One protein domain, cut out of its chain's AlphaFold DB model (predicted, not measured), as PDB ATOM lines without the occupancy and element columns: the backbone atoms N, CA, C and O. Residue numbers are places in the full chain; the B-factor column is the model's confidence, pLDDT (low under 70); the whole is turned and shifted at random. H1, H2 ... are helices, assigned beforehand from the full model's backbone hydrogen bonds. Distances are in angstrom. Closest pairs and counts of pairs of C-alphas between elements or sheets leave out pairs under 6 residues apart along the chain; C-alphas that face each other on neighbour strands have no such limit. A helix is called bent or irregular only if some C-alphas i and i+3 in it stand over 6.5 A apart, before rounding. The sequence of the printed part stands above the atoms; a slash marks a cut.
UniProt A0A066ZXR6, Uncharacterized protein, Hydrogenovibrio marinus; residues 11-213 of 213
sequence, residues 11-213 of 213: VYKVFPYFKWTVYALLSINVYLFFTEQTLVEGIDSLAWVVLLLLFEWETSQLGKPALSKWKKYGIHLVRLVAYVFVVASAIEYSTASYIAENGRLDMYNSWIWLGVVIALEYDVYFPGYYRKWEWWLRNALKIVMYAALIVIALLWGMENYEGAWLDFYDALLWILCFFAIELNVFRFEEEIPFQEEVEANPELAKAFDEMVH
ATOM      1  N   VAL A  11     136.113 127.003 194.289       82.31
ATOM      2  CA  VAL A  11     136.121 127.572 192.931       82.31
ATOM      3  C   VAL A  11     134.793 127.294 192.234       82.31
ATOM      4  O   VAL A  11     134.175 128.219 191.715       82.31
ATOM      5  N   TYR A  12     134.295 126.053 192.316       83.50
ATOM      6  CA  TYR A  12     132.995 125.673 191.760       83.50
ATOM      7  C   TYR A  12     131.852 126.540 192.312       83.50
ATOM      8  O   TYR A  12     130.965 126.956 191.570       83.50
ATOM      9  N   LYS A  13     131.874 126.836 193.619       86.06
ATOM     10  CA  LYS A  13     130.827 127.621 194.293       86.06
ATOM     11  C   LYS A  13     130.900 129.114 193.976       86.06
ATOM     12  O   LYS A  13     129.857 129.757 193.896       86.06
ATOM     13  N   VAL A  14     132.104 129.668 193.828       88.88
ATOM     14  CA  VAL A  14     132.322 131.103 193.573       88.88
ATOM     15  C   VAL A  14     132.153 131.452 192.093       88.88
ATOM     16  O   VAL A  14     131.689 132.545 191.771       88.88
ATOM     17  N   PHE A  15     132.470 130.523 191.191       89.56
ATOM     18  CA  PHE A  15     132.473 130.752 189.747       89.56
ATOM     19  C   PHE A  15     131.172 131.360 189.177       89.56
ATOM     20  O   PHE A  15     131.274 132.319 188.410       89.56
ATOM     21  N   PRO A  16     129.954 130.919 189.563       90.94
ATOM     22  CA  PRO A  16     128.725 131.558 189.094       90.94
ATOM     23  C   PRO A  16     128.640 133.046 189.458       90.94
ATOM     24  O   PRO A  16     128.241 133.852 188.623       90.94
ATOM     25  N   TYR A  17     129.049 133.423 190.674       93.25
ATOM     26  CA  TYR A  17     129.034 134.820 191.120       93.25
ATOM     27  C   TYR A  17     130.030 135.667 190.337       93.25
ATOM     28  O   TYR A  17     129.685 136.761 189.898       93.25
ATOM     29  N   PHE A  18     131.243 135.147 190.122       93.69
ATOM     30  CA  PHE A  18     132.237 135.788 189.265       93.69
ATOM     31  C   PHE A  18     131.667 136.041 187.864       93.69
ATOM     32  O   PHE A  18     131.610 137.187 187.430       93.69
ATOM     33  N   LYS A  19     131.151 134.997 187.204       93.44
ATOM     34  CA  LYS A  19     130.628 135.078 185.836       93.44
ATOM     35  C   LYS A  19     129.526 136.130 185.688       93.44
ATOM     36  O   LYS A  19     129.631 137.014 184.842       93.44
ATOM     37  N   TRP A  20     128.509 136.089 186.551       93.44
ATOM     38  CA  TRP A  20     127.410 137.058 186.491       93.44
ATOM     39  C   TRP A  20     127.842 138.480 186.849       93.44
ATOM     40  O   TRP A  20     127.274 139.431 186.320       93.44
ATOM     41  N   THR A  21     128.864 138.638 187.695       95.44
ATOM     42  CA  THR A  21     129.443 139.957 187.981       95.44
ATOM     43  C   THR A  21     130.105 140.533 186.736       95.44
ATOM     44  O   THR A  21     129.813 141.666 186.370       95.44
ATOM     45  N   VAL A  22     130.945 139.754 186.047       95.81
ATOM     46  CA  VAL A  22     131.613 140.225 184.825       95.81
ATOM     47  C   VAL A  22     130.586 140.530 183.728       95.81
ATOM     48  O   VAL A  22     130.682 141.574 183.094       95.81
ATOM     49  N   TYR A  23     129.543 139.710 183.561       94.75
ATOM     50  CA  TYR A  23     128.481 139.982 182.577       94.75
ATOM     51  C   TYR A  23     127.664 141.234 182.907       94.75
ATOM     52  O   TYR A  23     127.274 141.973 182.003       94.75
ATOM     53  N   ALA A  24     127.416 141.503 184.191       94.69
ATOM     54  CA  ALA A  24     126.759 142.736 184.614       94.69
ATOM     55  C   ALA A  24     127.634 143.965 184.320       94.69
ATOM     56  O   ALA A  24     127.131 144.957 183.799       94.69
ATOM     57  N   LEU A  25     128.941 143.878 184.591       96.25
ATOM     58  CA  LEU A  25     129.897 144.934 184.255       96.25
ATOM     59  C   LEU A  25     129.981 145.160 182.740       96.25
ATOM     60  O   LEU A  25     129.941 146.307 182.303       96.25
ATOM     61  N   LEU A  26     129.998 144.087 181.942       94.69
ATOM     62  CA  LEU A  26     129.956 144.171 180.481       94.69
ATOM     63  C   LEU A  26     128.664 144.827 179.989       94.69
ATOM     64  O   LEU A  26     128.695 145.674 179.109       94.69
ATOM     65  N   SER A  27     127.524 144.506 180.601       91.88
ATOM     66  CA  SER A  27     126.240 145.124 180.243       91.88
ATOM     67  C   SER A  27     126.224 146.631 180.529       91.88
ATOM     68  O   SER A  27     125.661 147.399 179.752       91.88
ATOM     69  N   ILE A  28     126.853 147.065 181.630       93.00
ATOM     70  CA  ILE A  28     127.046 148.492 181.931       93.00
ATOM     71  C   ILE A  28     127.977 149.125 180.894       93.00
ATOM     72  O   ILE A  28     127.702 150.224 180.423       93.00
ATOM     73  N   ASN A  29     129.054 148.436 180.521       92.00
ATOM     74  CA  ASN A  29     129.991 148.928 179.523       92.00
ATOM     75  C   ASN A  29     129.322 149.108 178.145       92.00
ATOM     76  O   ASN A  29     129.419 150.182 177.563       92.00
ATOM     77  N   VAL A  30     128.513 148.145 177.697       90.00
ATOM     78  CA  VAL A  30     127.716 148.257 176.460       90.00
ATOM     79  C   VAL A  30     126.762 149.451 176.520       90.00
ATOM     80  O   VAL A  30     126.613 150.174 175.539       90.00
ATOM     81  N   TYR A  31     126.137 149.706 177.674       90.69
ATOM     82  CA  TYR A  31     125.318 150.907 177.857       90.69
ATOM     83  C   TYR A  31     126.133 152.196 177.667       90.69
ATOM     84  O   TYR A  31     125.645 153.106 177.003       90.69
ATOM     85  N   LEU A  32     127.367 152.259 178.184       87.69
ATOM     86  CA  LEU A  32     128.259 153.403 177.962       87.69
ATOM     87  C   LEU A  32     128.595 153.583 176.476       87.69
ATOM     88  O   LEU A  32     128.580 154.708 175.995       87.69
ATOM     89  N   PHE A  33     128.809 152.504 175.716       84.75
ATOM     90  CA  PHE A  33     128.996 152.609 174.262       84.75
ATOM     91  C   PHE A  33     127.779 153.235 173.566       84.75
ATOM     92  O   PHE A  33     127.931 154.097 172.709       84.75
ATOM     93  N   PHE A  34     126.556 152.884 173.965       87.56
ATOM     94  CA  PHE A  34     125.360 153.513 173.393       87.56
ATOM     95  C   PHE A  34     125.202 155.001 173.743       87.56
ATOM     96  O   PHE A  34     124.494 155.703 173.016       87.56
ATOM     97  N   THR A  35     125.785 155.480 174.848       87.62
ATOM     98  CA  THR A  35     125.661 156.887 175.272       87.62
ATOM     99  C   THR A  35     126.819 157.759 174.815       87.62
ATOM    100  O   THR A  35     126.590 158.917 174.471       87.62
ATOM    101  N   GLU A  36     128.034 157.215 174.819       84.62
ATOM    102  CA  GLU A  36     129.266 157.963 174.563       84.62
ATOM    103  C   GLU A  36     129.774 157.809 173.122       84.62
ATOM    104  O   GLU A  36     130.536 158.658 172.666       84.62
ATOM    105  N   GLN A  37     129.353 156.761 172.403       84.88
ATOM    106  CA  GLN A  37     129.849 156.436 171.064       84.88
ATOM    107  C   GLN A  37     128.760 156.478 169.984       84.88
ATOM    108  O   GLN A  37     127.610 156.876 170.208       84.88
ATOM    109  N   THR A  38     129.128 156.107 168.754       86.44
ATOM    110  CA  THR A  38     128.196 156.085 167.626       86.44
ATOM    111  C   THR A  38     127.175 154.950 167.746       86.44
ATOM    112  O   THR A  38     127.424 153.893 168.326       86.44
ATOM    113  N   LEU A  39     126.002 155.127 167.124       86.69
ATOM    114  CA  LEU A  39     124.981 154.071 167.066       86.69
ATOM    115  C   LEU A  39     125.520 152.780 166.423       86.69
ATOM    116  O   LEU A  39     125.079 151.689 166.777       86.69
ATOM    117  N   VAL A  40     126.450 152.909 165.474       86.12
ATOM    118  CA  VAL A  40     127.074 151.771 164.790       86.12
ATOM    119  C   VAL A  40     127.951 150.981 165.761       86.12
ATOM    120  O   VAL A  40     127.783 149.769 165.854       86.12
ATOM    121  N   GLU A  41     128.793 151.656 166.545       84.06
ATOM    122  CA  GLU A  41     129.633 151.026 167.577       84.06
ATOM    123  C   GLU A  41     128.797 150.365 168.683       84.06
ATOM    124  O   GLU A  41     129.085 149.244 169.103       84.06
ATOM    125  N   GLY A  42     127.696 150.999 169.102       86.88
ATOM    126  CA  GLY A  42     126.757 150.390 170.050       86.88
ATOM    127  C   GLY A  42     126.106 149.107 169.510       86.88
ATOM    128  O   GLY A  42     125.971 148.118 170.234       86.88
ATOM    129  N   ILE A  43     125.722 149.087 168.226       87.94
ATOM    130  CA  ILE A  43     125.168 147.889 167.573       87.94
ATOM    131  C   ILE A  43     126.224 146.782 167.442       87.94
ATOM    132  O   ILE A  43     125.886 145.618 167.665       87.94
ATOM    133  N   ASP A  44     127.474 147.120 167.116       86.88
ATOM    134  CA  ASP A  44     128.579 146.151 167.050       86.88
ATOM    135  C   ASP A  44     128.831 145.501 168.420       86.88
ATOM    136  O   ASP A  44     128.799 144.273 168.546       86.88
ATOM    137  N   SER A  45     128.926 146.312 169.480       90.62
ATOM    138  CA  SER A  45     129.056 145.828 170.862       90.62
ATOM    139  C   SER A  45     127.881 144.919 171.263       90.62
ATOM    140  O   SER A  45     128.068 143.838 171.834       90.62
ATOM    141  N   LEU A  46     126.649 145.277 170.882       91.00
ATOM    142  CA  LEU A  46     125.474 144.435 171.124       91.00
ATOM    143  C   LEU A  46     125.543 143.097 170.369       91.00
ATOM    144  O   LEU A  46     125.147 142.068 170.922       91.00
ATOM    145  N   ALA A  47     126.040 143.086 169.128       91.94
ATOM    146  CA  ALA A  47     126.216 141.858 168.353       91.94
ATOM    147  C   ALA A  47     127.204 140.901 169.042       91.94
ATOM    148  O   ALA A  47     126.916 139.703 169.159       91.94
ATOM    149  N   TRP A  48     128.306 141.431 169.579       94.31
ATOM    150  CA  TRP A  48     129.248 140.670 170.400       94.31
ATOM    151  C   TRP A  48     128.614 140.118 171.679       94.31
ATOM    152  O   TRP A  48     128.810 138.941 171.993       94.31
ATOM    153  N   VAL A  49     127.796 140.905 172.391       94.94
ATOM    154  CA  VAL A  49     127.093 140.428 173.599       94.94
ATOM    155  C   VAL A  49     126.124 139.304 173.254       94.94
ATOM    156  O   VAL A  49     126.075 138.290 173.951       94.94
ATOM    157  N   VAL A  50     125.357 139.448 172.171       93.75
ATOM    158  CA  VAL A  50     124.438 138.399 171.709       93.75
ATOM    159  C   VAL A  50     125.211 137.119 171.401       93.75
ATOM    160  O   VAL A  50     124.820 136.049 171.868       93.75
ATOM    161  N   LEU A  51     126.324 137.218 170.668       94.88
ATOM    162  CA  LEU A  51     127.176 136.071 170.373       94.88
ATOM    163  C   LEU A  51     127.687 135.398 171.655       94.88
ATOM    164  O   LEU A  51     127.591 134.176 171.794       94.88
ATOM    165  N   LEU A  52     128.165 136.199 172.606       95.75
ATOM    166  CA  LEU A  52     128.674 135.748 173.894       95.75
ATOM    167  C   LEU A  52     127.611 134.996 174.700       95.75
ATOM    168  O   LEU A  52     127.863 133.897 175.187       95.75
ATOM    169  N   LEU A  53     126.400 135.546 174.801       94.81
ATOM    170  CA  LEU A  53     125.292 134.913 175.520       94.81
ATOM    171  C   LEU A  53     124.841 133.607 174.856       94.81
ATOM    172  O   LEU A  53     124.472 132.661 175.553       94.81
ATOM    173  N   LEU A  54     124.890 133.528 173.523       94.50
ATOM    174  CA  LEU A  54     124.611 132.284 172.805       94.50
ATOM    175  C   LEU A  54     125.674 131.217 173.089       94.50
ATOM    176  O   LEU A  54     125.313 130.059 173.289       94.50
ATOM    177  N   PHE A  55     126.956 131.586 173.135       95.19
ATOM    178  CA  PHE A  55     128.029 130.665 173.526       95.19
ATOM    179  C   PHE A  55     127.928 130.224 174.984       95.19
ATOM    180  O   PHE A  55     128.041 129.035 175.276       95.19
ATOM    181  N   GLU A  56     127.686 131.154 175.905       95.19
ATOM    182  CA  GLU A  56     127.447 130.837 177.313       95.19
ATOM    183  C   GLU A  56     126.296 129.835 177.447       95.19
ATOM    184  O   GLU A  56     126.404 128.834 178.159       95.19
ATOM    185  N   TRP A  57     125.205 130.060 176.713       92.81
ATOM    186  CA  TRP A  57     124.091 129.130 176.706       92.81
ATOM    187  C   TRP A  57     124.487 127.764 176.130       92.81
ATOM    188  O   TRP A  57     124.246 126.758 176.792       92.81
ATOM    189  N   GLU A  58     125.122 127.690 174.958       92.12
ATOM    190  CA  GLU A  58     125.494 126.403 174.346       92.12
ATOM    191  C   GLU A  58     126.505 125.613 175.173       92.12
ATOM    192  O   GLU A  58     126.312 124.418 175.397       92.12
ATOM    193  N   THR A  59     127.532 126.276 175.703       92.50
ATOM    194  CA  THR A  59     128.515 125.633 176.585       92.50
ATOM    195  C   THR A  59     127.876 125.147 177.883       92.50
ATOM    196  O   THR A  59     128.216 124.074 178.373       92.50
ATOM    197  N   SER A  60     126.868 125.855 178.406       88.44
ATOM    198  CA  SER A  60     126.084 125.370 179.551       88.44
ATOM    199  C   SER A  60     125.218 124.145 179.225       88.44
ATOM    200  O   SER A  60     124.733 123.478 180.142       88.44
ATOM    201  N   GLN A  61     124.974 123.872 177.939       88.94
ATOM    202  CA  GLN A  61     124.163 122.758 177.450       88.94
ATOM    203  C   GLN A  61     124.988 121.528 177.051       88.94
ATOM    204  O   GLN A  61     124.389 120.496 176.740       88.94
ATOM    205  N   LEU A  62     126.322 121.599 177.100       87.56
ATOM    206  CA  LEU A  62     127.194 120.441 176.896       87.56
ATOM    207  C   LEU A  62     126.859 119.329 177.904       87.56
ATOM    208  O   LEU A  62     126.602 119.594 179.079       87.56
ATOM    209  N   GLY A  63     126.783 118.087 177.418       79.56
ATOM    210  CA  GLY A  63     126.412 116.919 178.226       79.56
ATOM    211  C   GLY A  63     124.939 116.851 178.654       79.56
ATOM    212  O   GLY A  63     124.588 116.015 179.479       79.56
ATOM    213  N   LYS A  64     124.055 117.715 178.136       84.75
ATOM    214  CA  LYS A  64     122.606 117.654 178.412       84.75
ATOM    215  C   LYS A  64     121.828 117.042 177.237       84.75
ATOM    216  O   LYS A  64     122.298 117.092 176.100       84.75
ATOM    217  N   PRO A  65     120.599 116.529 177.471       79.62
ATOM    218  CA  PRO A  65     119.760 115.973 176.412       79.62
ATOM    219  C   PRO A  65     119.551 116.927 175.228       79.62
ATOM    220  O   PRO A  65     119.439 118.146 175.394       79.62
ATOM    221  N   ALA A  66     119.447 116.349 174.029       71.00
ATOM    222  CA  ALA A  66     119.369 117.093 172.778       71.00
ATOM    223  C   ALA A  66     118.187 118.079 172.742       71.00
ATOM    224  O   ALA A  66     117.034 117.743 173.025       71.00
ATOM    225  N   LEU A  67     118.476 119.314 172.330       74.75
ATOM    226  CA  LEU A  67     117.476 120.357 172.128       74.75
ATOM    227  C   LEU A  67     116.586 120.072 170.914       74.75
ATOM    228  O   LEU A  67     116.991 119.445 169.936       74.75
ATOM    229  N   SER A  68     115.372 120.630 170.941       83.81
ATOM    230  CA  SER A  68     114.514 120.679 169.753       83.81
ATOM    231  C   SER A  68     115.253 121.329 168.581       83.81
ATOM    232  O   SER A  68     115.851 122.399 168.731       83.81
ATOM    233  N   LYS A  69     115.151 120.710 167.398       82.94
ATOM    234  CA  LYS A  69     115.817 121.156 166.163       82.94
ATOM    235  C   LYS A  69     115.554 122.635 165.855       82.94
ATOM    236  O   LYS A  69     116.469 123.343 165.456       82.94
ATOM    237  N   TRP A  70     114.342 123.131 166.115       80.44
ATOM    238  CA  TRP A  70     113.970 124.531 165.872       80.44
ATOM    239  C   TRP A  70     114.724 125.531 166.747       80.44
ATOM    240  O   TRP A  70     115.124 126.582 166.256       80.44
ATOM    241  N   LYS A  71     114.961 125.195 168.021       85.06
ATOM    242  CA  LYS A  71     115.769 126.041 168.910       85.06
ATOM    243  C   LYS A  71     117.205 126.112 168.398       85.06
ATOM    244  O   LYS A  71     117.752 127.201 168.285       85.06
ATOM    245  N   LYS A  72     117.760 124.960 168.004       83.94
ATOM    246  CA  LYS A  72     119.110 124.860 167.440       83.94
ATOM    247  C   LYS A  72     119.264 125.702 166.164       83.94
ATOM    248  O   LYS A  72     120.170 126.520 166.086       83.94
ATOM    249  N   TYR A  73     118.341 125.587 165.205       87.69
ATOM    250  CA  TYR A  73     118.375 126.420 163.992       87.69
ATOM    251  C   TYR A  73     118.245 127.918 164.284       87.69
ATOM    252  O   TYR A  73     118.956 128.713 163.674       87.69
ATOM    253  N   GLY A  74     117.372 128.308 165.221       89.94
ATOM    254  CA  GLY A  74     117.225 129.709 165.618       89.94
ATOM    255  C   GLY A  74     118.522 130.297 166.179       89.94
ATOM    256  O   GLY A  74     118.913 131.394 165.796       89.94
ATOM    257  N   ILE A  75     119.227 129.540 167.021       88.69
ATOM    258  CA  ILE A  75     120.508 129.957 167.608       88.69
ATOM    259  C   ILE A  75     121.588 130.115 166.540       88.69
ATOM    260  O   ILE A  75     122.252 131.150 166.500       88.69
ATOM    261  N   HIS A  76     121.707 129.153 165.622       89.56
ATOM    262  CA  HIS A  76     122.663 129.253 164.517       89.56
ATOM    263  C   HIS A  76     122.372 130.439 163.591       89.56
ATOM    264  O   HIS A  76     123.306 131.079 163.118       89.56
ATOM    265  N   LEU A  77     121.098 130.772 163.355       92.62
ATOM    266  CA  LEU A  77     120.731 131.936 162.548       92.62
ATOM    267  C   LEU A  77     121.150 133.251 163.220       92.62
ATOM    268  O   LEU A  77     121.763 134.094 162.572       92.62
ATOM    269  N   VAL A  78     120.843 133.425 164.510       93.62
ATOM    270  CA  VAL A  78     121.221 134.645 165.249       93.62
ATOM    271  C   VAL A  78     122.742 134.785 165.316       93.62
ATOM    272  O   VAL A  78     123.281 135.872 165.123       93.62
ATOM    273  N   ARG A  79     123.445 133.670 165.509       93.56
ATOM    274  CA  ARG A  79     124.906 133.622 165.487       93.56
ATOM    275  C   ARG A  79     125.491 133.985 164.128       93.56
ATOM    276  O   ARG A  79     126.440 134.755 164.081       93.56
ATOM    277  N   LEU A  80     124.920 133.475 163.036       93.50
ATOM    278  CA  LEU A  80     125.359 133.827 161.687       93.50
ATOM    279  C   LEU A  80     125.281 135.340 161.467       93.50
ATOM    280  O   LEU A  80     126.209 135.922 160.914       93.50
ATOM    281  N   VAL A  81     124.204 135.978 161.936       93.44
ATOM    282  CA  VAL A  81     124.075 137.440 161.881       93.44
ATOM    283  C   VAL A  81     125.179 138.110 162.696       93.44
ATOM    284  O   VAL A  81     125.858 138.979 162.161       93.44
ATOM    285  N   ALA A  82     125.416 137.683 163.940       93.69
ATOM    286  CA  ALA A  82     126.489 138.244 164.762       93.69
ATOM    287  C   ALA A  82     127.874 138.085 164.105       93.69
ATOM    288  O   ALA A  82     128.655 139.028 164.081       93.69
ATOM    289  N   TYR A  83     128.155 136.936 163.485       93.62
ATOM    290  CA  TYR A  83     129.403 136.711 162.751       93.62
ATOM    291  C   TYR A  83     129.594 137.632 161.565       93.62
ATOM    292  O   TYR A  83     130.722 138.040 161.309       93.62
ATOM    293  N   VAL A  84     128.522 137.979 160.853       93.94
ATOM    294  CA  VAL A  84     128.624 138.949 159.759       93.94
ATOM    295  C   VAL A  84     129.127 140.294 160.282       93.94
ATOM    296  O   VAL A  84     130.030 140.850 159.666       93.94
ATOM    297  N   PHE A  85     128.614 140.777 161.419       91.50
ATOM    298  CA  PHE A  85     129.101 142.016 162.042       91.50
ATOM    299  C   PHE A  85     130.560 141.886 162.478       91.50
ATOM    300  O   PHE A  85     131.405 142.636 162.008       91.50
ATOM    301  N   VAL A  86     130.882 140.854 163.262       92.12
ATOM    302  CA  VAL A  86     132.240 140.635 163.779       92.12
ATOM    303  C   VAL A  86     133.289 140.529 162.660       92.12
ATOM    304  O   VAL A  86     134.368 141.116 162.747       92.12
ATOM    305  N   VAL A  87     132.984 139.786 161.592       95.50
ATOM    306  CA  VAL A  87     133.888 139.637 160.442       95.50
ATOM    307  C   VAL A  87     133.982 140.937 159.644       95.50
ATOM    308  O   VAL A  87     135.074 141.279 159.193       95.50
ATOM    309  N   ALA A  88     132.877 141.669 159.474       94.31
ATOM    310  CA  ALA A  88     132.899 142.967 158.806       94.31
ATOM    311  C   ALA A  88     133.806 143.961 159.549       94.31
ATOM    312  O   ALA A  88     134.669 144.560 158.910       94.31
ATOM    313  N   SER A  89     133.696 144.042 160.878       92.50
ATOM    314  CA  SER A  89     134.540 144.898 161.723       92.50
ATOM    315  C   SER A  89     136.022 144.508 161.621       92.50
ATOM    316  O   SER A  89     136.879 145.359 161.400       92.50
ATOM    317  N   ALA A  90     136.350 143.208 161.645       95.62
ATOM    318  CA  ALA A  90     137.731 142.751 161.439       95.62
ATOM    319  C   ALA A  90     138.293 143.124 160.051       95.62
ATOM    320  O   ALA A  90     139.470 143.475 159.917       95.62
ATOM    321  N   ILE A  91     137.463 143.063 159.002       96.81
ATOM    322  CA  ILE A  91     137.844 143.492 157.648       96.81
ATOM    323  C   ILE A  91     138.060 145.008 157.600       96.81
ATOM    324  O   ILE A  91     139.046 145.450 157.010       96.81
ATOM    325  N   GLU A  92     137.184 145.795 158.227       94.88
ATOM    326  CA  GLU A  92     137.297 147.255 158.301       94.88
ATOM    327  C   GLU A  92     138.601 147.685 158.981       94.88
ATOM    328  O   GLU A  92     139.384 148.440 158.392       94.88
ATOM    329  N   TYR A  93     138.908 147.101 160.144       95.19
ATOM    330  CA  TYR A  93     140.167 147.334 160.859       95.19
ATOM    331  C   TYR A  93     141.403 146.887 160.067       95.19
ATOM    332  O   TYR A  93     142.511 147.361 160.316       95.19
ATOM    333  N   SER A  94     141.232 146.004 159.079       97.81
ATOM    334  CA  SER A  94     142.307 145.557 158.184       97.81
ATOM    335  C   SER A  94     142.525 146.472 156.974       97.81
ATOM    336  O   SER A  94     143.441 146.233 156.179       97.81
ATOM    337  N   THR A  95     141.694 147.502 156.779       97.81
ATOM    338  CA  THR A  95     141.841 148.420 155.644       97.81
ATOM    339  C   THR A  95     143.073 149.310 155.799       97.81
ATOM    340  O   THR A  95     143.452 149.723 156.893       97.81
ATOM    341  N   ALA A  96     143.710 149.647 154.674       97.25
ATOM    342  CA  ALA A  96     144.905 150.490 154.687       97.25
ATOM    343  C   ALA A  96     144.635 151.900 155.241       97.25
ATOM    344  O   ALA A  96     145.522 152.473 155.868       97.25
ATOM    345  N   SER A  97     143.431 152.443 155.019       96.75
ATOM    346  CA  SER A  97     142.997 153.732 155.571       96.75
ATOM    347  C   SER A  97     142.896 153.676 157.089       96.75
ATOM    348  O   SER A  97     143.548 154.469 157.760       96.75
ATOM    349  N   TYR A  98     142.181 152.683 157.627       94.81
ATOM    350  CA  TYR A  98     142.025 152.526 159.070       94.81
ATOM    351  C   TYR A  98     143.382 152.336 159.757       94.81
ATOM    352  O   TYR A  98     143.690 153.007 160.737       94.81
ATOM    353  N   ILE A  99     144.241 151.479 159.194       97.19
ATOM    354  CA  ILE A  99     145.571 151.211 159.752       97.19
ATOM    355  C   ILE A  99     146.466 152.455 159.747       97.19
ATOM    356  O   ILE A  99     147.312 152.609 160.630       97.19
ATOM    357  N   ALA A 100     146.335 153.320 158.740       96.25
ATOM    358  CA  ALA A 100     147.113 154.553 158.668       96.25
ATOM    359  C   ALA A 100     146.666 155.587 159.712       96.25
ATOM    360  O   ALA A 100     147.498 156.367 160.171       96.25
ATOM    361  N   GLU A 101     145.383 155.581 160.079       93.44
ATOM    362  CA  GLU A 101     144.777 156.532 161.017       93.44
ATOM    363  C   GLU A 101     144.895 156.071 162.478       93.44
ATOM    364  O   GLU A 101     145.358 156.838 163.319       93.44
ATOM    365  N   ASN A 102     144.549 154.812 162.762       90.75
ATOM    366  CA  ASN A 102     144.412 154.269 164.123       90.75
ATOM    367  C   ASN A 102     145.530 153.280 164.499       90.75
ATOM    368  O   ASN A 102     145.639 152.826 165.635       90.75
ATOM    369  N   GLY A 103     146.398 152.926 163.548       93.81
ATOM    370  CA  GLY A 103     147.426 151.910 163.748       93.81
ATOM    371  C   GLY A 103     146.904 150.482 163.567       93.81
ATOM    372  O   GLY A 103     145.865 150.227 162.971       93.81
ATOM    373  N   ARG A 104     147.689 149.496 164.018       95.75
ATOM    374  CA  ARG A 104     147.438 148.066 163.730       95.75
ATOM    375  C   ARG A 104     146.836 147.281 164.894       95.75
ATOM    376  O   ARG A 104     146.604 146.084 164.732       95.75
ATOM    377  N   LEU A 105     146.659 147.901 166.059       95.44
ATOM    378  CA  LEU A 105     146.244 147.176 167.263       95.44
ATOM    379  C   LEU A 105     144.834 146.601 167.112       95.44
ATOM    380  O   LEU A 105     144.668 145.403 167.329       95.44
ATOM    381  N   ASP A 106     143.876 147.382 166.613       94.62
ATOM    382  CA  ASP A 106     142.486 146.932 166.422       94.62
ATOM    383  C   ASP A 106     142.376 145.799 165.391       94.62
ATOM    384  O   ASP A 106     141.618 144.838 165.566       94.62
ATOM    385  N   MET A 107     143.213 145.848 164.346       97.44
ATOM    386  CA  MET A 107     143.350 144.761 163.377       97.44
ATOM    387  C   MET A 107     143.803 143.476 164.079       97.44
ATOM    388  O   MET A 107     143.149 142.443 163.962       97.44
ATOM    389  N   TYR A 108     144.910 143.511 164.826       98.00
ATOM    390  CA  TYR A 108     145.389 142.312 165.517       98.00
ATOM    391  C   TYR A 108     144.380 141.811 166.553       98.00
ATOM    392  O   TYR A 108     144.125 140.609 166.609       98.00
ATOM    393  N   ASN A 109     143.774 142.717 167.322       97.44
ATOM    394  CA  ASN A 109     142.765 142.398 168.324       97.44
ATOM    395  C   ASN A 109     141.585 141.628 167.718       97.44
ATOM    396  O   ASN A 109     141.267 140.525 168.162       97.44
ATOM    397  N   SER A 110     140.971 142.180 166.670       96.69
ATOM    398  CA  SER A 110     139.792 141.588 166.030       96.69
ATOM    399  C   SER A 110     140.078 140.224 165.397       96.69
ATOM    400  O   SER A 110     139.287 139.295 165.562       96.69
ATOM    401  N   TRP A 111     141.234 140.046 164.749       98.00
ATOM    402  CA  TRP A 111     141.626 138.743 164.200       98.00
ATOM    403  C   TRP A 111     141.910 137.694 165.277       98.00
ATOM    404  O   TRP A 111     141.570 136.523 165.092       98.00
ATOM    405  N   ILE A 112     142.503 138.085 166.408       98.50
ATOM    406  CA  ILE A 112     142.716 137.163 167.529       98.50
ATOM    407  C   ILE A 112     141.373 136.776 168.156       98.50
ATOM    408  O   ILE A 112     141.150 135.594 168.416       98.50
ATOM    409  N   TRP A 113     140.453 137.727 168.328       98.00
ATOM    410  CA  TRP A 113     139.096 137.447 168.802       98.00
ATOM    411  C   TRP A 113     138.320 136.512 167.872       98.00
ATOM    412  O   TRP A 113     137.690 135.569 168.348       98.00
ATOM    413  N   LEU A 114     138.423 136.701 166.553       97.50
ATOM    414  CA  LEU A 114     137.904 135.743 165.573       97.50
ATOM    415  C   LEU A 114     138.505 134.344 165.775       97.50
ATOM    416  O   LEU A 114     137.778 133.354 165.744       97.50
ATOM    417  N   GLY A 115     139.813 134.256 166.032       98.06
ATOM    418  CA  GLY A 115     140.484 133.001 166.374       98.06
ATOM    419  C   GLY A 115     139.928 132.340 167.641       98.06
ATOM    420  O   GLY A 115     139.672 131.136 167.636       98.06
ATOM    421  N   VAL A 116     139.678 133.117 168.702       98.12
ATOM    422  CA  VAL A 116     139.051 132.635 169.949       98.12
ATOM    423  C   VAL A 116     137.642 132.111 169.682       98.12
ATOM    424  O   VAL A 116     137.310 131.007 170.109       98.12
ATOM    425  N   VAL A 117     136.834 132.856 168.924       96.88
ATOM    426  CA  VAL A 117     135.480 132.441 168.527       96.88
ATOM    427  C   VAL A 117     135.515 131.134 167.735       96.88
ATOM    428  O   VAL A 117     134.732 130.234 168.022       96.88
ATOM    429  N   ILE A 118     136.440 130.988 166.782       96.50
ATOM    430  CA  ILE A 118     136.609 129.748 166.008       96.50
ATOM    431  C   ILE A 118     137.027 128.582 166.912       96.50
ATOM    432  O   ILE A 118     136.531 127.467 166.742       96.50
ATOM    433  N   ALA A 119     137.921 128.818 167.874       96.44
ATOM    434  CA  ALA A 119     138.333 127.788 168.821       96.44
ATOM    435  C   ALA A 119     137.157 127.328 169.698       96.44
ATOM    436  O   ALA A 119     136.980 126.128 169.879       96.44
ATOM    437  N   LEU A 120     136.321 128.260 170.164       95.44
ATOM    438  CA  LEU A 120     135.116 127.943 170.933       95.44
ATOM    439  C   LEU A 120     134.044 127.239 170.101       95.44
ATOM    440  O   LEU A 120     133.417 126.300 170.586       95.44
ATOM    441  N   GLU A 121     133.842 127.635 168.841       94.56
ATOM    442  CA  GLU A 121     132.992 126.873 167.916       94.56
ATOM    443  C   GLU A 121     133.504 125.437 167.787       94.56
ATOM    444  O   GLU A 121     132.725 124.489 167.848       94.56
ATOM    445  N   TYR A 122     134.816 125.241 167.661       93.88
ATOM    446  CA  TYR A 122     135.361 123.891 167.605       93.88
ATOM    447  C   TYR A 122     134.978 123.066 168.843       93.88
ATOM    448  O   TYR A 122     134.460 121.959 168.696       93.88
ATOM    449  N   ASP A 123     135.139 123.624 170.046       92.81
ATOM    450  CA  ASP A 123     134.808 122.912 171.287       92.81
ATOM    451  C   ASP A 123     133.319 122.588 171.428       92.81
ATOM    452  O   ASP A 123     132.943 121.561 171.993       92.81
ATOM    453  N   VAL A 124     132.456 123.483 170.940       90.69
ATOM    454  CA  VAL A 124     131.004 123.340 171.070       90.69
ATOM    455  C   VAL A 124     130.433 122.338 170.066       90.69
ATOM    456  O   VAL A 124     129.473 121.634 170.391       90.69
ATOM    457  N   TYR A 125     130.991 122.253 168.852       87.00
ATOM    458  CA  TYR A 125     130.443 121.409 167.776       87.00
ATOM    459  C   TYR A 125     131.141 120.069 167.612       87.00
ATOM    460  O   TYR A 125     130.521 119.135 167.097       87.00
ATOM    461  N   PHE A 126     132.377 119.953 168.089       85.62
ATOM    462  CA  PHE A 126     133.092 118.686 168.158       85.62
ATOM    463  C   PHE A 126     133.349 118.247 169.611       85.62
ATOM    464  O   PHE A 126     134.469 117.842 169.920       85.62
ATOM    465  N   PRO A 127     132.337 118.277 170.510       78.69
ATOM    466  CA  PRO A 127     132.506 117.801 171.871       78.69
ATOM    467  C   PRO A 127     132.651 116.280 171.849       78.69
ATOM    468  O   PRO A 127     131.797 115.578 171.303       78.69
ATOM    469  N   GLY A 128     133.710 115.747 172.451       75.00
ATOM    470  CA  GLY A 128     133.869 114.301 172.538       75.00
ATOM    471  C   GLY A 128     135.267 113.846 172.916       75.00
ATOM    472  O   GLY A 128     136.021 114.551 173.585       75.00
ATOM    473  N   TYR A 129     135.587 112.628 172.488       79.00
ATOM    474  CA  TYR A 129     136.864 111.983 172.753       79.00
ATOM    475  C   TYR A 129     137.962 112.628 171.907       79.00
ATOM    476  O   TYR A 129     138.218 112.221 170.777       79.00
ATOM    477  N   TYR A 130     138.611 113.649 172.456       85.62
ATOM    478  CA  TYR A 130     139.786 114.244 171.834       85.62
ATOM    479  C   TYR A 130     140.981 113.304 171.945       85.62
ATOM    480  O   TYR A 130     141.148 112.585 172.937       85.62
ATOM    481  N   ARG A 131     141.878 113.370 170.963       89.31
ATOM    482  CA  ARG A 131     143.225 112.815 171.134       89.31
ATOM    483  C   ARG A 131     144.024 113.725 172.062       89.31
ATOM    484  O   ARG A 131     143.888 114.950 172.007       89.31
ATOM    485  N   LYS A 132     144.924 113.165 172.873       90.81
ATOM    486  CA  LYS A 132     145.717 113.962 173.837       90.81
ATOM    487  C   LYS A 132     146.467 115.117 173.173       90.81
ATOM    488  O   LYS A 132     146.472 116.230 173.691       90.81
ATOM    489  N   TRP A 133     147.101 114.866 172.028       92.50
ATOM    490  CA  TRP A 133     147.876 115.890 171.318       92.50
ATOM    491  C   TRP A 133     146.989 117.015 170.761       92.50
ATOM    492  O   TRP A 133     147.397 118.172 170.778       92.50
ATOM    493  N   GLU A 134     145.787 116.675 170.289       92.62
ATOM    494  CA  GLU A 134     144.819 117.610 169.720       92.62
ATOM    495  C   GLU A 134     144.327 118.573 170.800       92.62
ATOM    496  O   GLU A 134     144.394 119.791 170.629       92.62
ATOM    497  N   TRP A 135     143.952 118.016 171.957       91.94
ATOM    498  CA  TRP A 135     143.599 118.782 173.145       91.94
ATOM    499  C   TRP A 135     144.738 119.730 173.551       91.94
ATOM    500  O   TRP A 135     144.517 120.926 173.744       91.94
ATOM    501  N   TRP A 136     145.979 119.236 173.617       92.62
ATOM    502  CA  TRP A 136     147.139 120.066 173.962       92.62
ATOM    503  C   TRP A 136     147.375 121.202 172.966       92.62
ATOM    504  O   TRP A 136     147.579 122.338 173.391       92.62
ATOM    505  N   LEU A 137     147.336 120.920 171.660       95.25
ATOM    506  CA  LEU A 137     147.563 121.926 170.622       95.25
ATOM    507  C   LEU A 137     146.498 123.024 170.668       95.25
ATOM    508  O   LEU A 137     146.831 124.208 170.679       95.25
ATOM    509  N   ARG A 138     145.222 122.632 170.724       94.69
ATOM    510  CA  ARG A 138     144.096 123.566 170.756       94.69
ATOM    511  C   ARG A 138     144.149 124.456 171.999       94.69
ATOM    512  O   ARG A 138     144.014 125.671 171.886       94.69
ATOM    513  N   ASN A 139     144.400 123.884 173.178       94.06
ATOM    514  CA  ASN A 139     144.491 124.671 174.411       94.06
ATOM    515  C   ASN A 139     145.749 125.547 174.461       94.06
ATOM    516  O   ASN A 139     145.678 126.677 174.941       94.06
ATOM    517  N   ALA A 140     146.874 125.089 173.905       96.25
ATOM    518  CA  ALA A 140     148.056 125.932 173.738       96.25
ATOM    519  C   ALA A 140     147.765 127.133 172.823       96.25
ATOM    520  O   ALA A 140     148.132 128.257 173.163       96.25
ATOM    521  N   LEU A 141     147.054 126.918 171.710       97.44
ATOM    522  CA  LEU A 141     146.640 127.995 170.809       97.44
ATOM    523  C   LEU A 141     145.746 129.014 171.529       97.44
ATOM    524  O   LEU A 141     145.995 130.214 171.428       97.44
ATOM    525  N   LYS A 142     144.764 128.556 172.314       97.44
ATOM    526  CA  LYS A 142     143.918 129.437 173.138       97.44
ATOM    527  C   LYS A 142     144.735 130.257 174.128       97.44
ATOM    528  O   LYS A 142     144.562 131.468 174.188       97.44
ATOM    529  N   ILE A 143     145.663 129.631 174.857       97.38
ATOM    530  CA  ILE A 143     146.545 130.337 175.801       97.38
ATOM    531  C   ILE A 143     147.339 131.436 175.088       97.38
ATOM    532  O   ILE A 143     147.417 132.553 175.595       97.38
ATOM    533  N   VAL A 144     147.894 131.145 173.907       98.44
ATOM    534  CA  VAL A 144     148.623 132.137 173.103       98.44
ATOM    535  C   VAL A 144     147.707 133.287 172.675       98.44
ATOM    536  O   VAL A 144     148.103 134.444 172.799       98.44
ATOM    537  N   MET A 145     146.481 132.995 172.226       98.69
ATOM    538  CA  MET A 145     145.502 134.021 171.842       98.69
ATOM    539  C   MET A 145     145.113 134.910 173.029       98.69
ATOM    540  O   MET A 145     145.215 136.128 172.926       98.69
ATOM    541  N   TYR A 146     144.757 134.332 174.180       98.31
ATOM    542  CA  TYR A 146     144.428 135.111 175.379       98.31
ATOM    543  C   TYR A 146     145.623 135.923 175.892       98.31
ATOM    544  O   TYR A 146     145.451 137.069 176.297       98.31
ATOM    545  N   ALA A 147     146.843 135.379 175.840       98.50
ATOM    546  CA  ALA A 147     148.043 136.134 176.194       98.50
ATOM    547  C   ALA A 147     148.252 137.335 175.258       98.50
ATOM    548  O   ALA A 147     148.568 138.427 175.728       98.50
ATOM    549  N   ALA A 148     148.030 137.158 173.952       98.56
ATOM    550  CA  ALA A 148     148.103 138.247 172.986       98.56
ATOM    551  C   ALA A 148     147.024 139.315 173.239       98.56
ATOM    552  O   ALA A 148     147.348 140.500 173.240       98.56
ATOM    553  N   LEU A 149     145.783 138.916 173.544       98.56
ATOM    554  CA  LEU A 149     144.703 139.841 173.915       98.56
ATOM    555  C   LEU A 149     145.030 140.634 175.186       98.56
ATOM    556  O   LEU A 149     144.816 141.840 175.225       98.56
ATOM    557  N   ILE A 150     145.605 139.988 176.205       98.38
ATOM    558  CA  ILE A 150     146.053 140.675 177.426       98.38
ATOM    559  C   ILE A 150     147.141 141.701 177.099       98.38
ATOM    560  O   ILE A 150     147.099 142.813 177.615       98.38
ATOM    561  N   VAL A 151     148.106 141.352 176.241       98.31
ATOM    562  CA  VAL A 151     149.137 142.303 175.802       98.31
ATOM    563  C   VAL A 151     148.502 143.494 175.087       98.31
ATOM    564  O   VAL A 151     148.849 144.623 175.415       98.31
ATOM    565  N   ILE A 152     147.562 143.270 174.167       97.56
ATOM    566  CA  ILE A 152     146.868 144.356 173.456       97.56
ATOM    567  C   ILE A 152     146.090 145.245 174.430       97.56
ATOM    568  O   ILE A 152     146.247 146.462 174.384       97.56
ATOM    569  N   ALA A 153     145.337 144.655 175.361       97.31
ATOM    570  CA  ALA A 153     144.635 145.413 176.390       97.31
ATOM    571  C   ALA A 153     145.614 146.292 177.186       97.31
ATOM    572  O   ALA A 153     145.405 147.495 177.326       97.31
ATOM    573  N   LEU A 154     146.726 145.721 177.662       96.62
ATOM    574  CA  LEU A 154     147.748 146.478 178.388       96.62
ATOM    575  C   LEU A 154     148.365 147.599 177.542       96.62
ATOM    576  O   LEU A 154     148.663 148.654 178.095       96.62
ATOM    577  N   LEU A 155     148.542 147.394 176.232       95.50
ATOM    578  CA  LEU A 155     149.008 148.441 175.323       95.50
ATOM    579  C   LEU A 155     148.008 149.600 175.261       95.50
ATOM    580  O   LEU A 155     148.436 150.727 175.491       95.50
ATOM    581  N   TRP A 156     146.708 149.336 175.076       94.75
ATOM    582  CA  TRP A 156     145.673 150.380 175.146       94.75
ATOM    583  C   TRP A 156     145.688 151.116 176.487       94.75
ATOM    584  O   TRP A 156     145.688 152.341 176.516       94.75
ATOM    585  N   GLY A 157     145.815 150.398 177.606       93.12
ATOM    586  CA  GLY A 157     145.878 151.008 178.940       93.12
ATOM    587  C   GLY A 157     147.124 151.869 179.197       93.12
ATOM    588  O   GLY A 157     147.146 152.635 180.160       93.12
ATOM    589  N   MET A 158     148.163 151.742 178.366       93.06
ATOM    590  CA  MET A 158     149.368 152.579 178.397       93.06
ATOM    591  C   MET A 158     149.302 153.768 177.428       93.06
ATOM    592  O   MET A 158     150.178 154.640 177.480       93.06
ATOM    593  N   GLU A 159     148.308 153.809 176.538       89.44
ATOM    594  CA  GLU A 159     148.116 154.933 175.631       89.44
ATOM    595  C   GLU A 159     147.585 156.170 176.367       89.44
ATOM    596  O   GLU A 159     146.921 156.088 177.398       89.44
ATOM    597  N   ASN A 160     147.912 157.351 175.838       83.62
ATOM    598  CA  ASN A 160     147.572 158.638 176.446       83.62
ATOM    599  C   ASN A 160     146.599 159.423 175.551       83.62
ATOM    600  O   ASN A 160     146.929 160.520 175.099       83.62
ATOM    601  N   TYR A 161     145.421 158.858 175.285       84.94
ATOM    602  CA  TYR A 161     144.300 159.550 174.636       84.94
ATOM    603  C   TYR A 161     143.021 159.455 175.482       84.94
ATOM    604  O   TYR A 161     142.898 158.611 176.373       84.94
ATOM    605  N   GLU A 162     142.074 160.361 175.233       81.38
ATOM    606  CA  GLU A 162     140.770 160.355 175.902       81.38
ATOM    607  C   GLU A 162     139.987 159.103 175.490       81.38
ATOM    608  O   GLU A 162     139.625 158.963 174.330       81.38
ATOM    609  N   GLY A 163     139.753 158.188 176.432       82.25
ATOM    610  CA  GLY A 163     139.090 156.905 176.161       82.25
ATOM    611  C   GLY A 163     139.984 155.676 176.333       82.25
ATOM    612  O   GLY A 163     139.457 154.618 176.643       82.25
ATOM    613  N   ALA A 164     141.315 155.818 176.335       87.12
ATOM    614  CA  ALA A 164     142.251 154.686 176.415       87.12
ATOM    615  C   ALA A 164     142.000 153.725 177.602       87.12
ATOM    616  O   ALA A 164     142.136 152.506 177.498       87.12
ATOM    617  N   TRP A 165     141.590 154.266 178.757       88.31
ATOM    618  CA  TRP A 165     141.220 153.450 179.918       88.31
ATOM    619  C   TRP A 165     139.901 152.690 179.729       88.31
ATOM    620  O   TRP A 165     139.751 151.586 180.253       88.31
ATOM    621  N   LEU A 166     138.948 153.279 179.001       86.12
ATOM    622  CA  LEU A 166     137.692 152.627 178.648       86.12
ATOM    623  C   LEU A 166     137.956 151.442 177.713       86.12
ATOM    624  O   LEU A 166     137.409 150.376 177.974       86.12
ATOM    625  N   ASP A 167     138.854 151.589 176.736       89.00
ATOM    626  CA  ASP A 167     139.228 150.516 175.802       89.00
ATOM    627  C   ASP A 167     139.980 149.377 176.502       89.00
ATOM    628  O   ASP A 167     139.672 148.199 176.310       89.00
ATOM    629  N   PHE A 168     140.908 149.701 177.411       94.31
ATOM    630  CA  PHE A 168     141.525 148.693 178.281       94.31
ATOM    631  C   PHE A 168     140.485 147.940 179.119       94.31
ATOM    632  O   PHE A 168     140.538 146.711 179.233       94.31
ATOM    633  N   TYR A 169     139.567 148.677 179.746       93.88
ATOM    634  CA  TYR A 169     138.554 148.106 180.624       93.88
ATOM    635  C   TYR A 169     137.561 147.229 179.854       93.88
ATOM    636  O   TYR A 169     137.256 146.126 180.311       93.88
ATOM    637  N   ASP A 170     137.104 147.683 178.687       93.31
ATOM    638  CA  ASP A 170     136.265 146.915 177.768       93.31
ATOM    639  C   ASP A 170     136.966 145.611 177.358       93.31
ATOM    640  O   ASP A 170     136.456 144.517 177.623       93.31
ATOM    641  N   ALA A 171     138.201 145.700 176.855       95.81
ATOM    642  CA  ALA A 171     138.992 144.538 176.460       95.81
ATOM    643  C   ALA A 171     139.170 143.530 177.606       95.81
ATOM    644  O   ALA A 171     139.030 142.317 177.416       95.81
ATOM    645  N   LEU A 172     139.444 144.023 178.819       97.12
ATOM    646  CA  LEU A 172     139.565 143.192 180.012       97.12
ATOM    647  C   LEU A 172     138.253 142.463 180.327       97.12
ATOM    648  O   LEU A 172     138.279 141.269 180.639       97.12
ATOM    649  N   LEU A 173     137.110 143.149 180.245       97.19
ATOM    650  CA  LEU A 173     135.805 142.529 180.466       97.19
ATOM    651  C   LEU A 173     135.516 141.442 179.431       97.19
ATOM    652  O   LEU A 173     135.104 140.349 179.828       97.19
ATOM    653  N   TRP A 174     135.789 141.684 178.147       97.38
ATOM    654  CA  TRP A 174     135.626 140.666 177.106       97.38
ATOM    655  C   TRP A 174     136.495 139.437 177.361       97.38
ATOM    656  O   TRP A 174     135.975 138.317 177.345       97.38
ATOM    657  N   ILE A 175     137.782 139.624 177.686       98.19
ATOM    658  CA  ILE A 175     138.698 138.527 178.047       98.19
ATOM    659  C   ILE A 175     138.118 137.704 179.200       98.19
ATOM    660  O   ILE A 175     138.059 136.479 179.110       98.19
ATOM    661  N   LEU A 176     137.647 138.358 180.266       97.75
ATOM    662  CA  LEU A 176     137.068 137.673 181.422       97.75
ATOM    663  C   LEU A 176     135.758 136.945 181.082       97.75
ATOM    664  O   LEU A 176     135.514 135.855 181.607       97.75
ATOM    665  N   CYS A 177     134.925 137.511 180.207       97.69
ATOM    666  CA  CYS A 177     133.661 136.897 179.806       97.69
ATOM    667  C   CYS A 177     133.876 135.639 178.958       97.69
ATOM    668  O   CYS A 177     133.267 134.603 179.235       97.69
ATOM    669  N   PHE A 178     134.757 135.712 177.958       97.25
ATOM    670  CA  PHE A 178     135.109 134.561 177.128       97.25
ATOM    671  C   PHE A 178     135.894 133.511 177.915       97.25
ATOM    672  O   PHE A 178     135.614 132.322 177.783       97.25
ATOM    673  N   PHE A 179     136.763 133.928 178.839       95.44
ATOM    674  CA  PHE A 179     137.390 133.012 179.791       95.44
ATOM    675  C   PHE A 179     136.352 132.265 180.643       95.44
ATOM    676  O   PHE A 179     136.498 131.069 180.886       95.44
ATOM    677  N   ALA A 180     135.270 132.923 181.075       95.00
ATOM    678  CA  ALA A 180     134.201 132.242 181.806       95.00
ATOM    679  C   ALA A 180     133.489 131.174 180.951       95.00
ATOM    680  O   ALA A 180     133.167 130.102 181.462       95.00
ATOM    681  N   ILE A 181     133.288 131.429 179.657       95.56
ATOM    682  CA  ILE A 181     132.737 130.442 178.710       95.56
ATOM    683  C   ILE A 181     133.708 129.271 178.541       95.56
ATOM    684  O   ILE A 181     133.306 128.111 178.627       95.56
ATOM    685  N   GLU A 182     134.994 129.569 178.388       94.69
ATOM    686  CA  GLU A 182     136.060 128.577 178.288       94.69
ATOM    687  C   GLU A 182     136.086 127.646 179.510       94.69
ATOM    688  O   GLU A 182     136.227 126.432 179.390       94.69
ATOM    689  N   LEU A 183     135.863 128.190 180.711       92.25
ATOM    690  CA  LEU A 183     135.749 127.388 181.926       92.25
ATOM    691  C   LEU A 183     134.527 126.455 181.926       92.25
ATOM    692  O   LEU A 183     134.596 125.391 182.542       92.25
ATOM    693  N   ASN A 184     133.422 126.801 181.256       92.19
ATOM    694  CA  ASN A 184     132.314 125.855 181.083       92.19
ATOM    695  C   ASN A 184     132.746 124.672 180.199       92.19
ATOM    696  O   ASN A 184     132.452 123.529 180.546       92.19
ATOM    697  N   VAL A 185     133.466 124.945 179.104       92.44
ATOM    698  CA  VAL A 185     134.009 123.916 178.202       92.44
ATOM    699  C   VAL A 185     134.985 123.014 178.951       92.44
ATOM    700  O   VAL A 185     134.782 121.805 178.990       92.44
ATOM    701  N   PHE A 186     135.986 123.586 179.627       90.12
ATOM    702  CA  PHE A 186     136.976 122.812 180.381       90.12
ATOM    703  C   PHE A 186     136.344 121.903 181.436       90.12
ATOM    704  O   PHE A 186     136.771 120.765 181.608       90.12
ATOM    705  N   ARG A 187     135.307 122.386 182.129       87.19
ATOM    706  CA  ARG A 187     134.572 121.578 183.108       87.19
ATOM    707  C   ARG A 187     133.891 120.372 182.480       87.19
ATOM    708  O   ARG A 187     133.855 119.327 183.112       87.19
ATOM    709  N   PHE A 188     133.343 120.532 181.281       87.81
ATOM    710  CA  PHE A 188     132.768 119.421 180.536       87.81
ATOM    711  C   PHE A 188     133.864 118.451 180.074       87.81
ATOM    712  O   PHE A 188     133.721 117.253 180.265       87.81
ATOM    713  N   GLU A 189     134.995 118.947 179.564       88.38
ATOM    714  CA  GLU A 189     136.110 118.101 179.113       88.38
ATOM    715  C   GLU A 189     136.759 117.269 180.227       88.38
ATOM    716  O   GLU A 189     137.193 116.151 179.966       88.38
ATOM    717  N   GLU A 190     136.804 117.763 181.471       85.25
ATOM    718  CA  GLU A 190     137.300 116.987 182.623       85.25
ATOM    719  C   GLU A 190     136.471 115.720 182.909       85.25
ATOM    720  O   GLU A 190     136.958 114.810 183.588       85.25
ATOM    721  N   GLU A 191     135.227 115.666 182.424       83.69
ATOM    722  CA  GLU A 191     134.316 114.529 182.589       83.69
ATOM    723  C   GLU A 191     134.466 113.486 181.461       83.69
ATOM    724  O   GLU A 191     133.921 112.388 181.579       83.69
ATOM    725  N   ILE A 192     135.225 113.789 180.397       85.31
ATOM    726  CA  ILE A 192     135.360 112.946 179.198       85.31
ATOM    727  C   ILE A 192     136.733 112.252 179.188       85.31
ATOM    728  O   ILE A 192     137.760 112.921 179.335       85.31
ATOM    729  N   PRO A 193     136.810 110.923 178.979       85.88
ATOM    730  CA  PRO A 193     138.090 110.244 178.781       85.88
ATOM    731  C   PRO A 193     138.735 110.635 177.441       85.88
ATOM    732  O   PRO A 193     138.053 111.011 176.488       85.88
ATOM    733  N   PHE A 194     140.057 110.505 177.318       89.50
ATOM    734  CA  PHE A 194     140.709 110.731 176.020       89.50
ATOM    735  C   PHE A 194     140.408 109.596 175.032       89.50
ATOM    736  O   PHE A 194     140.193 108.450 175.433       89.50
ATOM    737  N   GLN A 195     140.464 109.882 173.728       88.56
ATOM    738  CA  GLN A 195     140.217 108.881 172.684       88.56
ATOM    739  C   GLN A 195     141.122 107.658 172.830       88.56
ATOM    740  O   GLN A 195     140.648 106.531 172.742       88.56
ATOM    741  N   GLU A 196     142.408 107.862 173.118       91.56
ATOM    742  CA  GLU A 196     143.346 106.752 173.304       91.56
ATOM    743  C   GLU A 196     142.984 105.876 174.519       91.56
ATOM    744  O   GLU A 196     143.287 104.685 174.545       91.56
ATOM    745  N   GLU A 197     142.333 106.451 175.533       88.88
ATOM    746  CA  GLU A 197     141.876 105.724 176.722       88.88
ATOM    747  C   GLU A 197     140.627 104.898 176.411       88.88
ATOM    748  O   GLU A 197     140.539 103.749 176.840       88.88
ATOM    749  N   VAL A 198     139.714 105.437 175.599       89.50
ATOM    750  CA  VAL A 198     138.554 104.702 175.078       89.50
ATOM    751  C   VAL A 198     138.980 103.570 174.140       89.50
ATOM    752  O   VAL A 198     138.453 102.465 174.235       89.50
ATOM    753  N   GLU A 199     139.962 103.808 173.268       89.94
ATOM    754  CA  GLU A 199     140.531 102.777 172.391       89.94
ATOM    755  C   GLU A 199     141.186 101.643 173.199       89.94
ATOM    756  O   GLU A 199     141.058 100.472 172.840       89.94
ATOM    757  N   ALA A 200     141.853 101.975 174.310       91.75
ATOM    758  CA  ALA A 200     142.460 100.997 175.209       91.75
ATOM    759  C   ALA A 200     141.439 100.271 176.107       91.75
ATOM    760  O   ALA A 200     141.660  99.114 176.470       91.75
ATOM    761  N   ASN A 201     140.339 100.933 176.478       92.00
ATOM    762  CA  ASN A 201     139.270 100.377 177.304       92.00
ATOM    763  C   ASN A 201     137.882 100.873 176.839       92.00
ATOM    764  O   ASN A 201     137.382 101.879 177.353       92.00
ATOM    765  N   PRO A 202     137.210 100.134 175.934       88.38
ATOM    766  CA  PRO A 202     135.912 100.531 175.383       88.38
ATOM    767  C   PRO A 202     134.776 100.662 176.409       88.38
ATOM    768  O   PRO A 202     133.781 101.327 176.132       88.38
ATOM    769  N   GLU A 203     134.899 100.060 177.599       88.56
ATOM    770  CA  GLU A 203     133.903 100.216 178.673       88.56
ATOM    771  C   GLU A 203     133.869 101.653 179.227       88.56
ATOM    772  O   GLU A 203     132.840 102.080 179.744       88.56
ATOM    773  N   LEU A 204     134.950 102.434 179.061       85.19
ATOM    774  CA  LEU A 204     134.965 103.857 179.426       85.19
ATOM    775  C   LEU A 204     133.965 104.674 178.604       85.19
ATOM    776  O   LEU A 204     133.362 105.595 179.147       85.19
ATOM    777  N   ALA A 205     133.753 104.321 177.331       81.56
ATOM    778  CA  ALA A 205     132.760 105.001 176.505       81.56
ATOM    779  C   ALA A 205     131.337 104.733 177.001       81.56
ATOM    780  O   ALA A 205     130.546 105.661 177.126       81.56
ATOM    781  N   LYS A 206     131.029 103.481 177.363       81.56
ATOM    782  CA  LYS A 206     129.717 103.134 177.927       81.56
ATOM    783  C   LYS A 206     129.471 103.834 179.260       81.56
ATOM    784  O   LYS A 206     128.392 104.372 179.466       81.56
ATOM    785  N   ALA A 207     130.470 103.849 180.141       80.06
ATOM    786  CA  ALA A 207     130.365 104.518 181.435       80.06
ATOM    787  C   ALA A 207     130.142 106.034 181.290       80.06
ATOM    788  O   ALA A 207     129.400 106.619 182.076       80.06
ATOM    789  N   PHE A 208     130.758 106.664 180.284       76.81
ATOM    790  CA  PHE A 208     130.514 108.065 179.951       76.81
ATOM    791  C   PHE A 208     129.100 108.282 179.392       76.81
ATOM    792  O   PHE A 208     128.377 109.143 179.894       76.81
ATOM    793  N   ASP A 209     128.676 107.469 178.421       78.00
ATOM    794  CA  ASP A 209     127.343 107.562 177.818       78.00
ATOM    795  C   ASP A 209     126.227 107.378 178.869       78.00
ATOM    796  O   ASP A 209     125.235 108.103 178.840       78.00
ATOM    797  N   GLU A 210     126.407 106.472 179.841       76.88
ATOM    798  CA  GLU A 210     125.495 106.270 180.984       76.88
ATOM    799  C   GLU A 210     125.513 107.421 182.006       76.88
ATOM    800  O   GLU A 210     124.550 107.604 182.748       76.88
ATOM    801  N   MET A 211     126.598 108.193 182.090       66.75
ATOM    802  CA  MET A 211     126.674 109.371 182.963       66.75
ATOM    803  C   MET A 211     125.963 110.593 182.361       66.75
ATOM    804  O   MET A 211     125.500 111.465 183.100       66.75
ATOM    805  N   VAL A 212     125.930 110.673 181.029       64.25
ATOM    806  CA  VAL A 212     125.424 111.814 180.250       64.25
ATOM    807  C   VAL A 212     123.940 111.657 179.870       64.25
ATOM    808  O   VAL A 212     123.272 112.655 179.570       64.25
ATOM    809  N   HIS A 213     123.397 110.435 179.912       56.38
ATOM    810  CA  HIS A 213     122.011 110.100 179.544       56.38
ATOM    811  C   HIS A 213     121.180 109.563 180.711       56.38
ATOM    812  O   HIS A 213     119.990 109.956 180.777       56.38
TER     813      HIS A 213
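What this domain is: This is residues 11 to 213 of the 213 residues of an uncharacterized protein of Hydrogenovibrio marinus (UniProt A0A066ZXR6). What shape do these atoms make? Six long helices, H1, H2, H3, H5, H6 and H7, form an up-and-down bundle, each running against the one before it; short H4 lies at one end, and H8 and H9 make a small corner beyond the other. What is it built of? The printed part has 203 residues with nine named helices, H1 to H9 in order, and no named strand: all helix. It is compact, radius of gyration of the C-alphas 18.9 A, spanning 60 by 34 by 34 A.

How they stand to each other: How does it begin? H1, residues 11 to 36, and H2, residues 39 to 60, form a hairpin, touching with residues 30 to 34 and 41 to 46 alone; their closest C-alphas, Phe 34 and Gly 42, are 4.8 A apart. H2 and H3, residues 69 to 93, form another, at a steep tilt of 43 degrees. What follows? H4, residues 96 to 102, is close to but not clearly touching H5, residues 105 to 125. H5 forms a hairpin with H6, residues 132 to 158, and H6 with the hub H7, residues 164 to 189, which also touches H1, H2 and, only just, with 3 pairs of C-alphas within 8 A, H5. H8, residues 195 to 200, and H9, residues 203 to 212, only just touch, with 3 such pairs, only at the corner.

Where its parts are: Where are the anchors? C-alpha 11 of H1 is at (136.121, 127.572, 192.931), and C-alpha 212 of H9 at (125.424, 111.814, 180.250). How long and regular are the helices? H6 measures 39.1 A and H7 37.2 A; H1 is irregular, only just, with C-alphas 13 and 16 6.9 A apart. Every O i to N i+4 pair is within hydrogen-bond range in H2 to H9, and 20 of 22 in H1.

The domain as a whole: Is it unbroken? The printed part has no cut, and no link is long. Where is confidence low? Residues 211 to 213 are under 70.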